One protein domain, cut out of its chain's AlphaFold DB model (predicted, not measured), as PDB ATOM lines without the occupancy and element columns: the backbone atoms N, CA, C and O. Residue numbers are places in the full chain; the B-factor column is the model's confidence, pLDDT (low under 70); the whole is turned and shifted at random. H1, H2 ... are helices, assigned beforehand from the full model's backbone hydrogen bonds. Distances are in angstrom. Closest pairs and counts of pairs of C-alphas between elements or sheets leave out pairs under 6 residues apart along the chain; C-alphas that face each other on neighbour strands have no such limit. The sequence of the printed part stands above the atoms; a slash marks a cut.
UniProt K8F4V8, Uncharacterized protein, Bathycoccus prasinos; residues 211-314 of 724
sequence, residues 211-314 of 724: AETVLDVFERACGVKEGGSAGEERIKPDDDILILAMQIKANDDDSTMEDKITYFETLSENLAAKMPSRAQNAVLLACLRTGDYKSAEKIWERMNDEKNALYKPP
ATOM      1  N   ALA A 211     -15.838  -0.085   6.401       84.25
ATOM      2  CA  ALA A 211     -17.206   0.362   6.647       84.25
ATOM      3  C   ALA A 211     -17.865  -0.452   7.771       84.25
ATOM      4  O   ALA A 211     -18.520   0.125   8.633       84.25
ATOM      5  N   GLU A 212     -17.615  -1.763   7.819       85.19
ATOM      6  CA  GLU A 212     -18.081  -2.651   8.887       85.19
ATOM      7  C   GLU A 212     -17.633  -2.184  10.279       85.19
ATOM      8  O   GLU A 212     -18.469  -2.029  11.165       85.19
ATOM      9  N   THR A 213     -16.347  -1.867  10.459       85.88
ATOM     10  CA  THR A 213     -15.808  -1.422  11.757       85.88
ATOM     11  C   THR A 213     -16.455  -0.115  12.211       85.88
ATOM     12  O   THR A 213     -16.845   0.034  13.369       85.88
ATOM     13  N   VAL A 214     -16.595   0.844  11.291       87.38
ATOM     14  CA  VAL A 214     -17.163   2.166  11.594       87.38
ATOM     15  C   VAL A 214     -18.655   2.057  11.922       87.38
ATOM     16  O   VAL A 214     -19.128   2.679  12.876       87.38
ATOM     17  N   LEU A 215     -19.404   1.255  11.164       88.69
ATOM     18  CA  LEU A 215     -20.834   1.058  11.396       88.69
ATOM     19  C   LEU A 215     -21.103   0.255  12.670       88.69
ATOM     20  O   LEU A 215     -22.026   0.605  13.396       88.69
ATOM     21  N   ASP A 216     -20.263  -0.721  13.013       87.94
ATOM     22  CA  ASP A 216     -20.413  -1.489  14.252       87.94
ATOM     23  C   ASP A 216     -20.262  -0.604  15.504       87.94
ATOM     24  O   ASP A 216     -21.012  -0.747  16.472       87.94
ATOM     25  N   VAL A 217     -19.362   0.389  15.474       87.88
ATOM     26  CA  VAL A 217     -19.279   1.397  16.546       87.88
ATOM     27  C   VAL A 217     -20.552   2.239  16.618       87.88
ATOM     28  O   VAL A 217     -21.085   2.450  17.709       87.88
ATOM     29  N   PHE A 218     -21.046   2.720  15.475       89.75
ATOM     30  CA  PHE A 218     -22.288   3.491  15.412       89.75
ATOM     31  C   PHE A 218     -23.477   2.694  15.973       89.75
ATOM     32  O   PHE A 218     -24.223   3.198  16.814       89.75
ATOM     33  N   GLU A 219     -23.625   1.436  15.562       87.75
ATOM     34  CA  GLU A 219     -24.704   0.548  15.987       87.75
ATOM     35  C   GLU A 219     -24.660   0.266  17.490       87.75
ATOM     36  O   GLU A 219     -25.703   0.302  18.148       87.75
ATOM     37  N   ARG A 220     -23.468   0.034  18.056       85.31
ATOM     38  CA  ARG A 220     -23.289  -0.161  19.503       85.31
ATOM     39  C   ARG A 220     -23.588   1.111  20.298       85.31
ATOM     40  O   ARG A 220     -24.260   1.036  21.325       85.31
ATOM     41  N   ALA A 221     -23.138   2.273  19.825       84.31
ATOM     42  CA  ALA A 221     -23.321   3.548  20.520       84.31
ATOM     43  C   ALA A 221     -24.781   4.049  20.503       84.31
ATOM     44  O   ALA A 221     -25.259   4.616  21.488       84.31
ATOM     45  N   CYS A 222     -25.499   3.809  19.402       83.38
ATOM     46  CA  CYS A 222     -26.913   4.169  19.243       83.38
ATOM     47  C   CYS A 222     -27.879   3.080  19.754       83.38
ATOM     48  O   CYS A 222     -29.082   3.316  19.858       83.38
ATOM     49  N   GLY A 223     -27.373   1.888  20.089       75.62
ATOM     50  CA  GLY A 223     -28.168   0.774  20.611       75.62
ATOM     51  C   GLY A 223     -28.986   0.016  19.560       75.62
ATOM     52  O   GLY A 223     -30.036  -0.523  19.906       75.62
ATOM     53  N   VAL A 224     -28.512  -0.018  18.309       76.81
ATOM     54  CA  VAL A 224     -29.039  -0.861  17.213       76.81
ATOM     55  C   VAL A 224     -28.634  -2.319  17.406       76.81
ATOM     56  O   VAL A 224     -29.435  -3.218  17.173       76.81
ATOM     57  N   LYS A 225     -27.395  -2.552  17.855       75.94
ATOM     58  CA  LYS A 225     -26.874  -3.874  18.224       75.94
ATOM     59  C   LYS A 225     -26.736  -3.984  19.739       75.94
ATOM     60  O   LYS A 225     -26.331  -3.030  20.408       75.94
ATOM     61  N   GLU A 226     -27.031  -5.163  20.283       59.41
ATOM     62  CA  GLU A 226     -26.697  -5.484  21.672       59.41
ATOM     63  C   GLU A 226     -25.179  -5.663  21.803       59.41
ATOM     64  O   GLU A 226     -24.563  -6.429  21.067       59.41
ATOM     65  N   GLY A 227     -24.564  -4.907  22.713       52.62
ATOM     66  CA  GLY A 227     -23.105  -4.858  22.855       52.62
ATOM     67  C   GLY A 227     -22.569  -3.618  23.575       52.62
ATOM     68  O   GLY A 227     -21.376  -3.552  23.863       52.62
ATOM     69  N   GLY A 228     -23.424  -2.638  23.887       52.59
ATOM     70  CA  GLY A 228     -23.069  -1.538  24.788       52.59
ATOM     71  C   GLY A 228     -22.772  -2.046  26.202       52.59
ATOM     72  O   GLY A 228     -23.395  -3.002  26.671       52.59
ATOM     73  N   SER A 229     -21.814  -1.415  26.885       49.78
ATOM     74  CA  SER A 229     -21.497  -1.770  28.267       49.78
ATOM     75  C   SER A 229     -22.708  -1.498  29.174       49.78
ATOM     76  O   SER A 229     -23.414  -0.497  29.024       49.78
ATOM     77  N   ALA A 230     -23.014  -2.432  30.080       40.03
ATOM     78  CA  ALA A 230     -24.184  -2.333  30.947       40.03
ATOM     79  C   ALA A 230     -24.084  -1.082  31.842       40.03
ATOM     80  O   ALA A 230     -23.287  -1.054  32.777       40.03
ATOM     81  N   GLY A 231     -24.893  -0.057  31.551       49.59
ATOM     82  CA  GLY A 231     -24.961   1.188  32.326       49.59
ATOM     83  C   GLY A 231     -24.634   2.476  31.560       49.59
ATOM     84  O   GLY A 231     -24.813   3.547  32.134       49.59
ATOM     85  N   GLU A 232     -24.205   2.415  30.295       60.03
ATOM     86  CA  GLU A 232     -24.021   3.618  29.463       60.03
ATOM     87  C   GLU A 232     -25.351   4.094  28.848       60.03
ATOM     88  O   GLU A 232     -26.121   3.310  28.286       60.03
ATOM     89  N   GLU A 233     -25.634   5.397  28.959       64.56
ATOM     90  CA  GLU A 233     -26.800   6.018  28.329       64.56
ATOM     91  C   GLU A 233     -26.644   5.974  26.799       64.56
ATOM     92  O   GLU A 233     -25.637   6.422  26.248       64.56
ATOM     93  N   ARG A 234     -27.633   5.398  26.103       80.25
ATOM     94  CA  ARG A 234     -27.604   5.248  24.639       80.25
ATOM     95  C   ARG A 234     -27.652   6.618  23.964       80.25
ATOM     96  O   ARG A 234     -28.503   7.447  24.292       80.25
ATOM     97  N   ILE A 235     -26.790   6.832  22.971       83.81
ATOM     98  CA  ILE A 235     -26.753   8.090  22.223       83.81
ATOM     99  C   ILE A 235     -27.955   8.130  21.276       83.81
ATOM    100  O   ILE A 235     -28.105   7.267  20.415       83.81
ATOM    101  N   LYS A 236     -28.816   9.145  21.414       82.50
ATOM    102  CA  LYS A 236     -29.935   9.364  20.487       82.50
ATOM    103  C   LYS A 236     -29.407   9.958  19.177       82.50
ATOM    104  O   LYS A 236     -28.886  11.070  19.227       82.50
ATOM    105  N   PRO A 237     -29.523   9.267  18.034       83.06
ATOM    106  CA  PRO A 237     -29.001   9.756  16.762       83.06
ATOM    107  C   PRO A 237     -29.795  10.970  16.254       83.06
ATOM    108  O   PRO A 237     -31.018  11.012  16.385       83.06
ATOM    109  N   ASP A 238     -29.098  11.939  15.659       85.06
ATOM    110  CA  ASP A 238     -29.687  13.048  14.902       85.06
ATOM    111  C   ASP A 238     -29.684  12.771  13.384       85.06
ATOM    112  O   ASP A 238     -29.174  11.751  12.911       85.06
ATOM    113  N   ASP A 239     -30.258  13.684  12.599       83.81
ATOM    114  CA  ASP A 239     -30.325  13.540  11.142       83.81
ATOM    115  C   ASP A 239     -28.923  13.409  10.515       83.81
ATOM    116  O   ASP A 239     -28.712  12.596   9.614       83.81
ATOM    117  N   ASP A 240     -27.944  14.171  11.005       84.75
ATOM    118  CA  ASP A 240     -26.599  14.240  10.433       84.75
ATOM    119  C   ASP A 240     -25.808  12.940  10.628       84.75
ATOM    120  O   ASP A 240     -25.091  12.503   9.717       84.75
ATOM    121  N   ILE A 241     -25.930  12.294  11.791       85.38
ATOM    122  CA  ILE A 241     -25.239  11.029  12.043       85.38
ATOM    123  C   ILE A 241     -25.886   9.865  11.285       85.38
ATOM    124  O   ILE A 241     -25.170   8.994  10.785       85.38
ATOM    125  N   LEU A 242     -27.213   9.891  11.106       86.31
ATOM    126  CA  LEU A 242     -27.932   8.938  10.256       86.31
ATOM    127  C   LEU A 242     -27.521   9.090   8.786       86.31
ATOM    128  O   LEU A 242     -27.282   8.093   8.102       86.31
ATOM    129  N   ILE A 243     -27.374  10.329   8.303       84.88
ATOM    130  CA  ILE A 243     -26.860  10.609   6.956       84.88
ATOM    131  C   ILE A 243     -25.443  10.052   6.799       84.88
ATOM    132  O   ILE A 243     -25.161   9.393   5.798       84.88
ATOM    133  N   LEU A 244     -24.556  10.277   7.773       86.44
ATOM    134  CA  LEU A 244     -23.182   9.779   7.720       86.44
ATOM    135  C   LEU A 244     -23.130   8.245   7.685       86.44
ATOM    136  O   LEU A 244     -22.436   7.689   6.832       86.44
ATOM    137  N   ALA A 245     -23.871   7.571   8.568       87.38
ATOM    138  CA  ALA A 245     -23.939   6.111   8.609       87.38
ATOM    139  C   ALA A 245     -24.448   5.541   7.273       87.38
ATOM    140  O   ALA A 245     -23.827   4.641   6.704       87.38
ATOM    141  N   MET A 246     -25.509   6.126   6.706       87.75
ATOM    142  CA  MET A 246     -26.024   5.692   5.404       87.75
ATOM    143  C   MET A 246     -25.067   5.975   4.254       87.75
ATOM    144  O   MET A 246     -24.935   5.146   3.362       87.75
ATOM    145  N   GLN A 247     -24.354   7.101   4.264       84.94
ATOM    146  CA  GLN A 247     -23.325   7.374   3.261       84.94
ATOM    147  C   GLN A 247     -22.150   6.397   3.351       84.94
ATOM    148  O   GLN A 247     -21.560   6.078   2.321       84.94
ATOM    149  N   ILE A 248     -21.778   5.951   4.553       85.25
ATOM    150  CA  ILE A 248     -20.731   4.940   4.734       85.25
ATOM    151  C   ILE A 248     -21.206   3.607   4.157       85.25
ATOM    152  O   ILE A 248     -20.525   3.071   3.292       85.25
ATOM    153  N   LYS A 249     -22.402   3.133   4.531       86.19
ATOM    154  CA  LYS A 249     -22.939   1.868   4.005       86.19
ATOM    155  C   LYS A 249     -23.195   1.911   2.494       86.19
ATOM    156  O   LYS A 249     -22.897   0.963   1.783       86.19
ATOM    157  N   ALA A 250     -23.723   3.014   1.969       81.81
ATOM    158  CA  ALA A 250     -24.038   3.139   0.546       81.81
ATOM    159  C   ALA A 250     -22.786   3.088  -0.351       81.81
ATOM    160  O   ALA A 250     -22.837   2.516  -1.443       81.81
ATOM    161  N   ASN A 251     -21.671   3.661   0.116       80.62
ATOM    162  CA  ASN A 251     -20.389   3.681  -0.596       80.62
ATOM    163  C   ASN A 251     -19.460   2.514  -0.211       80.62
ATOM    164  O   ASN A 251     -18.294   2.535  -0.582       80.62
ATOM    165  N   ASP A 252     -19.948   1.538   0.553       82.88
ATOM    166  CA  ASP A 252     -19.206   0.321   0.868       82.88
ATOM    167  C   ASP A 252     -19.224  -0.611  -0.353       82.88
ATOM    168  O   ASP A 252     -20.291  -1.094  -0.750       82.88
ATOM    169  N   ASP A 253     -18.064  -0.799  -0.981       74.88
ATOM    170  CA  ASP A 253     -17.905  -1.608  -2.197       74.88
ATOM    171  C   ASP A 253     -18.003  -3.116  -1.912       74.88
ATOM    172  O   ASP A 253     -18.364  -3.879  -2.808       74.88
ATOM    173  N   ASP A 254     -17.746  -3.537  -0.667       75.56
ATOM    174  CA  ASP A 254     -17.766  -4.946  -0.260       75.56
ATOM    175  C   ASP A 254     -19.182  -5.443   0.083       75.56
ATOM    176  O   ASP A 254     -19.431  -6.649   0.124       75.56
ATOM    177  N   SER A 255     -20.135  -4.530   0.303       79.62
ATOM    178  CA  SER A 255     -21.521  -4.882   0.636       79.62
ATOM    179  C   SER A 255     -22.426  -4.992  -0.587       79.62
ATOM    180  O   SER A 255     -22.386  -4.167  -1.509       79.62
ATOM    181  N   THR A 256     -23.308  -5.994  -0.575       82.56
ATOM    182  CA  THR A 256     -24.299  -6.166  -1.638       82.56
ATOM    183  C   THR A 256     -25.376  -5.081  -1.562       82.56
ATOM    184  O   THR A 256     -25.579  -4.433  -0.532       82.56
ATOM    185  N   MET A 257     -26.095  -4.861  -2.665       78.00
ATOM    186  CA  MET A 257     -27.212  -3.911  -2.668       78.00
ATOM    187  C   MET A 257     -28.322  -4.334  -1.692       78.00
ATOM    188  O   MET A 257     -28.930  -3.480  -1.048       78.00
ATOM    189  N   GLU A 258     -28.521  -5.644  -1.520       78.81
ATOM    190  CA  GLU A 258     -29.442  -6.220  -0.539       78.81
ATOM    191  C   GLU A 258     -29.021  -5.843   0.889       78.81
ATOM    192  O   GLU A 258     -29.819  -5.253   1.615       78.81
ATOM    193  N   ASP A 259     -27.739  -5.999   1.239       81.75
ATOM    194  CA  ASP A 259     -27.212  -5.595   2.552       81.75
ATOM    195  C   ASP A 259     -27.402  -4.094   2.827       81.75
ATOM    196  O   ASP A 259     -27.662  -3.680   3.960       81.75
ATOM    197  N   LYS A 260     -27.262  -3.252   1.795       82.81
ATOM    198  CA  LYS A 260     -27.452  -1.794   1.898       82.81
ATOM    199  C   LYS A 260     -28.910  -1.434   2.192       82.81
ATOM    200  O   LYS A 260     -29.161  -0.508   2.967       82.81
ATOM    201  N   ILE A 261     -29.861  -2.158   1.601       79.50
ATOM    202  CA  ILE A 261     -31.302  -1.958   1.809       79.50
ATOM    203  C   ILE A 261     -31.728  -2.506   3.167       79.50
ATOM    204  O   ILE A 261     -32.403  -1.799   3.908       79.50
ATOM    205  N   THR A 262     -31.287  -3.709   3.535       84.62
ATOM    206  CA  THR A 262     -31.579  -4.292   4.851       84.62
ATOM    207  C   THR A 262     -31.054  -3.399   5.969       84.62
ATOM    208  O   THR A 262     -31.752  -3.160   6.952       84.62
ATOM    209  N   TYR A 263     -29.858  -2.825   5.803       83.50
ATOM    210  CA  TYR A 263     -29.312  -1.858   6.754       83.50
ATOM    211  C   TYR A 263     -30.175  -0.590   6.856       83.50
ATOM    212  O   TYR A 263     -30.473  -0.123   7.956       83.50
ATOM    213  N   PHE A 264     -30.639  -0.055   5.723       82.88
ATOM    214  CA  PHE A 264     -31.564   1.080   5.697       82.88
ATOM    215  C   PHE A 264     -32.894   0.774   6.405       82.88
ATOM    216  O   PHE A 264     -33.366   1.586   7.203       82.88
ATOM    217  N   GLU A 265     -33.488  -0.391   6.138       81.06
ATOM    218  CA  GLU A 265     -34.738  -0.834   6.763       81.06
ATOM    219  C   GLU A 265     -34.555  -0.987   8.280       81.06
ATOM    220  O   GLU A 265     -35.300  -0.368   9.042       81.06
ATOM    221  N   THR A 266     -33.477  -1.649   8.711       82.56
ATOM    222  CA  THR A 266     -33.114  -1.843  10.127       82.56
ATOM    223  C   THR A 266     -32.971  -0.517  10.878       82.56
ATOM    224  O   THR A 266     -33.475  -0.372  11.991       82.56
ATOM    225  N   LEU A 267     -32.315   0.487  10.283       81.19
ATOM    226  CA  LEU A 267     -32.189   1.808  10.908       81.19
ATOM    227  C   LEU A 267     -33.520   2.561  10.969       81.19
ATOM    228  O   LEU A 267     -33.798   3.235  11.965       81.19
ATOM    229  N   SER A 268     -34.349   2.422   9.932       76.44
ATOM    230  CA  SER A 268     -35.681   3.026   9.892       76.44
ATOM    231  C   SER A 268     -36.663   2.396  10.889       76.44
ATOM    232  O   SER A 268     -37.616   3.040  11.311       76.44
ATOM    233  N   GLU A 269     -36.438   1.147  11.289       76.62
ATOM    234  CA  GLU A 269     -37.271   0.458  12.277       76.62
ATOM    235  C   GLU A 269     -36.776   0.689  13.711       76.62
ATOM    236  O   GLU A 269     -37.580   0.970  14.600       76.62
ATOM    237  N   ASN A 270     -35.458   0.631  13.940       72.94
ATOM    238  CA  ASN A 270     -34.881   0.641  15.289       72.94
ATOM    239  C   ASN A 270     -34.611   2.037  15.868       72.94
ATOM    240  O   ASN A 270     -34.690   2.211  17.084       72.94
ATOM    241  N   LEU A 271     -34.244   3.025  15.041       68.44
ATOM    242  CA  LEU A 271     -33.771   4.333  15.529       68.44
ATOM    243  C   LEU A 271     -34.688   5.498  15.169       68.44
ATOM    244  O   LEU A 271     -34.784   6.456  15.936       68.44
ATOM    245  N   ALA A 272     -35.327   5.453  14.000       60.59
ATOM    246  CA  ALA A 272     -36.047   6.600  13.471       60.59
ATOM    247  C   ALA A 272     -37.278   6.179  12.668       60.59
ATOM    248  O   ALA A 272     -37.151   5.727  11.537       60.59
ATOM    249  N   ALA A 273     -38.477   6.476  13.183       56.66
ATOM    250  CA  ALA A 273     -39.731   6.281  12.448       56.66
ATOM    251  C   ALA A 273     -39.779   7.034  11.094       56.66
ATOM    252  O   ALA A 273     -40.633   6.739  10.259       56.66
ATOM    253  N   LYS A 274     -38.885   8.015  10.873       67.19
ATOM    254  CA  LYS A 274     -38.724   8.775   9.622       67.19
ATOM    255  C   LYS A 274     -37.237   9.020   9.332       67.19
ATOM    256  O   LYS A 274     -36.565   9.679  10.118       67.19
ATOM    257  N   MET A 275     -36.736   8.511   8.206       72.69
ATOM    258  CA  MET A 275     -35.339   8.685   7.774       72.69
ATOM    259  C   MET A 275     -35.120  10.031   7.052       72.69
ATOM    260  O   MET A 275     -35.956  10.407   6.228       72.69
ATOM    261  N   PRO A 276     -33.978  10.722   7.244       76.25
ATOM    262  CA  PRO A 276     -33.680  11.968   6.529       76.25
ATOM    263  C   PRO A 276     -33.514  11.753   5.019       76.25
ATOM    264  O   PRO A 276     -32.874  10.791   4.588       76.25
ATOM    265  N   SER A 277     -33.981  12.683   4.181       72.56
ATOM    266  CA  SER A 277     -33.932  12.487   2.715       72.56
ATOM    267  C   SER A 277     -32.538  12.454   2.121       72.56
ATOM    268  O   SER A 277     -32.311  11.764   1.135       72.56
ATOM    269  N   ARG A 278     -31.556  13.107   2.746       71.38
ATOM    270  CA  ARG A 278     -30.150  12.955   2.337       71.38
ATOM    271  C   ARG A 278     -29.618  11.538   2.581       71.38
ATOM    272  O   ARG A 278     -28.781  11.077   1.808       71.38
ATOM    273  N   ALA A 279     -30.107  10.848   3.611       73.56
ATOM    274  CA  ALA A 279     -29.757   9.459   3.891       73.56
ATOM    275  C   ALA A 279     -30.432   8.515   2.878       73.56
ATOM    276  O   ALA A 279     -29.775   7.633   2.329       73.56
ATOM    277  N   GLN A 280     -31.707   8.768   2.558       76.94
ATOM    278  CA  GLN A 280     -32.453   8.041   1.520       76.94
ATOM    279  C   GLN A 280     -31.811   8.217   0.128       76.94
ATOM    280  O   GLN A 280     -31.591   7.240  -0.587       76.94
ATOM    281  N   ASN A 281     -31.382   9.439  -0.210       72.44
ATOM    282  CA  ASN A 281     -30.668   9.750  -1.454       72.44
ATOM    283  C   ASN A 281     -29.345   8.986  -1.594       72.44
ATOM    284  O   ASN A 281     -28.968   8.620  -2.704       72.44
ATOM    285  N   ALA A 282     -28.624   8.748  -0.492       71.56
ATOM    286  CA  ALA A 282     -27.369   8.001  -0.534       71.56
ATOM    287  C   ALA A 282     -27.593   6.549  -0.991       71.56
ATOM    288  O   ALA A 282     -26.864   6.058  -1.852       71.56
ATOM    289  N   VAL A 283     -28.637   5.889  -0.474       74.38
ATOM    290  CA  VAL A 283     -29.018   4.528  -0.888       74.38
ATOM    291  C   VAL A 283     -29.546   4.523  -2.316       74.38
ATOM    292  O   VAL A 283     -29.170   3.657  -3.102       74.38
ATOM    293  N   LEU A 284     -30.358   5.516  -2.682       69.44
ATOM    294  CA  LEU A 284     -30.886   5.649  -4.037       69.44
ATOM    295  C   LEU A 284     -29.761   5.784  -5.075       69.44
ATOM    296  O   LEU A 284     -29.775   5.097  -6.094       69.44
ATOM    297  N   LEU A 285     -28.735   6.596  -4.798       67.81
ATOM    298  CA  LEU A 285     -27.544   6.687  -5.650       67.81
ATOM    299  C   LEU A 285     -26.796   5.360  -5.749       67.81
ATOM    300  O   LEU A 285     -26.313   5.020  -6.826       67.81
ATOM    301  N   ALA A 286     -26.687   4.612  -4.650       69.31
ATOM    302  CA  ALA A 286     -26.069   3.291  -4.677       69.31
ATOM    303  C   ALA A 286     -26.866   2.307  -5.554       69.31
ATOM    304  O   ALA A 286     -26.257   1.601  -6.361       69.31
ATOM    305  N   CYS A 287     -28.204   2.327  -5.484       66.19
ATOM    306  CA  CYS A 287     -29.080   1.537  -6.361       66.19
ATOM    307  C   CYS A 287     -28.850   1.882  -7.839       66.19
ATOM    308  O   CYS A 287     -28.689   1.001  -8.680       66.19
ATOM    309  N   LEU A 288     -28.786   3.180  -8.159       63.38
ATOM    310  CA  LEU A 288     -28.578   3.649  -9.531       63.38
ATOM    311  C   LEU A 288     -27.190   3.279 -10.070       63.38
ATOM    312  O   LEU A 288     -27.079   2.871 -11.223       63.38
ATOM    313  N   ARG A 289     -26.136   3.372  -9.246       66.12
ATOM    314  CA  ARG A 289     -24.765   2.980  -9.631       66.12
ATOM    315  C   ARG A 289     -24.631   1.480  -9.890       66.12
ATOM    316  O   ARG A 289     -23.906   1.086 -10.795       66.12
ATOM    317  N   THR A 290     -25.305   0.658  -9.087       67.12
ATOM    318  CA  THR A 290     -25.284  -0.812  -9.202       67.12
ATOM    319  C   THR A 290     -26.273  -1.342 -10.240       67.12
ATOM    320  O   THR A 290     -26.188  -2.498 -10.646       67.12
ATOM    321  N   GLY A 291     -27.184  -0.492 -10.716       61.50
ATOM    322  CA  GLY A 291     -28.182  -0.847 -11.713       61.50
ATOM    323  C   GLY A 291     -29.332  -1.697 -11.163       61.50
ATOM    324  O   GLY A 291     -29.958  -2.432 -11.937       61.50
ATOM    325  N   ASP A 292     -29.616  -1.594  -9.862       66.50
ATOM    326  CA  ASP A 292     -30.759  -2.218  -9.189       66.50
ATOM    327  C   ASP A 292     -31.940  -1.238  -9.093       66.50
ATOM    328  O   ASP A 292     -32.157  -0.522  -8.113       66.50
ATOM    329  N   TYR A 293     -32.713  -1.187 -10.175       62.75
ATOM    330  CA  TYR A 293     -33.775  -0.197 -10.361       62.75
ATOM    331  C   TYR A 293     -35.057  -0.546  -9.605       62.75
ATOM    332  O   TYR A 293     -35.823   0.356  -9.292       62.75
ATOM    333  N   LYS A 294     -35.277  -1.825  -9.268       66.62
ATOM    334  CA  LYS A 294     -36.444  -2.252  -8.477       66.62
ATOM    335  C   LYS A 294     -36.341  -1.729  -7.048       66.62
ATOM    336  O   LYS A 294     -37.296  -1.185  -6.500       66.62
ATOM    337  N   SER A 295     -35.153  -1.848  -6.467       67.50
ATOM    338  CA  SER A 295     -34.849  -1.296  -5.151       67.50
ATOM    339  C   SER A 295     -34.867   0.235  -5.151       67.50
ATOM    340  O   SER A 295     -35.384   0.842  -4.213       67.50
ATOM    341  N   ALA A 296     -34.375   0.864  -6.229       62.44
ATOM    342  CA  ALA A 296     -34.459   2.313  -6.414       62.44
ATOM    343  C   ALA A 296     -35.915   2.813  -6.450       62.44
ATOM    344  O   ALA A 296     -36.232   3.809  -5.805       62.44
ATOM    345  N   GLU A 297     -36.796   2.107  -7.165       61.84
ATOM    346  CA  GLU A 297     -38.227   2.417  -7.269       61.84
ATOM    347  C   GLU A 297     -38.926   2.301  -5.907       61.84
ATOM    348  O   GLU A 297     -39.580   3.249  -5.483       61.84
ATOM    349  N   LYS A 298     -38.678   1.223  -5.149       68.56
ATOM    350  CA  LYS A 298     -39.231   1.044  -3.792       68.56
ATOM    351  C   LYS A 298     -38.834   2.184  -2.840       68.56
ATOM    352  O   LYS A 298     -39.651   2.654  -2.048       68.56
ATOM    353  N   ILE A 299     -37.579   2.640  -2.899       68.19
ATOM    354  CA  ILE A 299     -37.095   3.770  -2.084       68.19
ATOM    355  C   ILE A 299     -37.729   5.083  -2.559       68.19
ATOM    356  O   ILE A 299     -38.155   5.889  -1.734       68.19
ATOM    357  N   TRP A 300     -37.834   5.284  -3.873       64.25
ATOM    358  CA  TRP A 300     -38.450   6.463  -4.481       64.25
ATOM    359  C   TRP A 300     -39.942   6.599  -4.140       64.25
ATOM    360  O   TRP A 300     -40.399   7.681  -3.774       64.25
ATOM    361  N   GLU A 301     -40.700   5.506  -4.191       68.12
ATOM    362  CA  GLU A 301     -42.106   5.467  -3.776       68.12
ATOM    363  C   GLU A 301     -42.254   5.800  -2.287       68.12
ATOM    364  O   GLU A 301     -43.088   6.625  -1.916       68.12
ATOM    365  N   ARG A 302     -41.379   5.251  -1.431       66.12
ATOM    366  CA  ARG A 302     -41.362   5.554   0.011       66.12
ATOM    367  C   ARG A 302     -41.060   7.029   0.304       66.12
ATOM    368  O   ARG A 302     -41.589   7.565   1.282       66.12
ATOM    369  N   MET A 303     -40.232   7.677  -0.519       63.16
ATOM    370  CA  MET A 303     -39.937   9.115  -0.432       63.16
ATOM    371  C   MET A 303     -41.116   9.999  -0.860       63.16
ATOM    372  O   MET A 303     -41.231  11.124  -0.376       63.16
ATOM    373  N   ASN A 304     -41.977   9.500  -1.751       61.16
ATOM    374  CA  ASN A 304     -43.124  10.232  -2.297       61.16
ATOM    375  C   ASN A 304     -44.455   9.941  -1.584       61.16
ATOM    376  O   ASN A 304     -45.457  10.571  -1.909       61.16
ATOM    377  N   ASP A 305     -44.477   9.035  -0.605       62.69
ATOM    378  CA  ASP A 305     -45.649   8.789   0.240       62.69
ATOM    379  C   ASP A 305     -46.007  10.048   1.062       62.69
ATOM    380  O   ASP A 305     -45.173  10.600   1.791       62.69
ATOM    381  N   GLU A 306     -47.264  10.495   0.980       51.94
ATOM    382  CA  GLU A 306     -47.806  11.668   1.683       51.94
ATOM    383  C   GLU A 306     -47.605  11.607   3.206       51.94
ATOM    384  O   GLU A 306     -47.490  12.640   3.872       51.94
ATOM    385  N   LYS A 307     -47.478  10.408   3.790       52.22
ATOM    386  CA  LYS A 307     -47.194  10.233   5.229       52.22
ATOM    387  C   LYS A 307     -45.741  10.570   5.612       52.22
ATOM    388  O   LYS A 307     -45.463  10.871   6.783       52.22
ATOM    389  N   ASN A 308     -44.830  10.581   4.636       52.81
ATOM    390  CA  ASN A 308     -43.407  10.926   4.759       52.81
ATOM    391  C   ASN A 308     -43.074  12.360   4.301       52.81
ATOM    392  O   ASN A 308     -41.900  12.726   4.248       52.81
ATOM    393  N   ALA A 309     -44.088  13.202   4.068       43.66
ATOM    394  CA  ALA A 309     -44.011  14.540   3.464       43.66
ATOM    395  C   ALA A 309     -43.084  15.592   4.120       43.66
ATOM    396  O   ALA A 309     -43.019  16.718   3.633       43.66
ATOM    397  N   LEU A 310     -42.354  15.273   5.196       42.94
ATOM    398  CA  LEU A 310     -41.443  16.227   5.835       42.94
ATOM    399  C   LEU A 310     -40.147  16.463   5.034       42.94
ATOM    400  O   LEU A 310     -39.485  17.471   5.260       42.94
ATOM    401  N   TYR A 311     -39.787  15.576   4.097       48.78
ATOM    402  CA  TYR A 311     -38.538  15.700   3.341       48.78
ATOM    403  C   TYR A 311     -38.673  15.181   1.888       48.78
ATOM    404  O   TYR A 311     -38.276  14.063   1.568       48.78
ATOM    405  N   LYS A 312     -39.208  15.989   0.964       50.78
ATOM    406  CA  LYS A 312     -39.173  15.678  -0.484       50.78
ATOM    407  C   LYS A 312     -37.730  15.763  -1.038       50.78
ATOM    408  O   LYS A 312     -36.932  16.546  -0.512       50.78
ATOM    409  N   PRO A 313     -37.348  14.970  -2.061       45.28
ATOM    410  CA  PRO A 313     -36.036  15.093  -2.703       45.28
ATOM    411  C   PRO A 313     -35.882  16.466  -3.389       45.28
ATOM    412  O   PRO A 313     -36.865  16.974  -3.919       45.28
ATOM    413  N   PRO A 314     -34.675  17.068  -3.426       44.44
ATOM    414  CA  PRO A 314     -34.432  18.297  -4.187       44.44
ATOM    415  C   PRO A 314     -34.725  18.106  -5.684       44.44
ATOM    416  O   PRO A 314     -34.310  17.098  -6.261       44.44
TER     417      PRO A 314
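AT A GLANCE: This is residues 211 to 314 of the 724 residues of an uncharacterized protein of Bathycoccus prasinos (UniProt K8F4V8). Five nearly aligned helices form a slab: H2, H3 and H4 make an up-and-down bundle, each running against the one before, while H1 packs on H2 and H5 on H4. The 104 printed residues, all helix in class, hold H1 to H5 in chain order and no named strand. The whole is compact, radius of gyration of the C-alphas 13.9 A, spanning 42 by 32 by 18 A.

HOW THE PARTS SIT: H4, residues 277 to 290, touches H2, residues 239 to 250, the same way at 8 degrees, a shallow tilt; the closest C-alphas, Ile 243 and Ala 279, are 4.4 A apart. H3, residues 257 to 270, forms hairpins with both, its closest C-alphas to H4 being Met 257 and Cys 287, 6.8 A. H5, residues 293 to 304, forms a hairpin with H4; C-alphas 287 and 296 are closest, 5.4 A. H1, residues 211 to 222, forms one with H2; C-alphas 211 and 248 are closest, 6.1 A. Every O i to N i+4 pair is within hydrogen-bond range in H1 to H5.

IN THESE COORDINATES: H3 measures 20.0 A and H4 19.8 A from first to last C-alpha. H1 begins at C-alpha 211 (-17.206, 0.362, 6.647); H5 ends at C-alpha 304 (-43.124, 10.232, -2.297).

THE WHOLE: The printed part has no cut. The H1 to H2 link is long, 16 residues. Residues 226 to 233, 271 to 274 and 284 to 314 are under pLDDT 70.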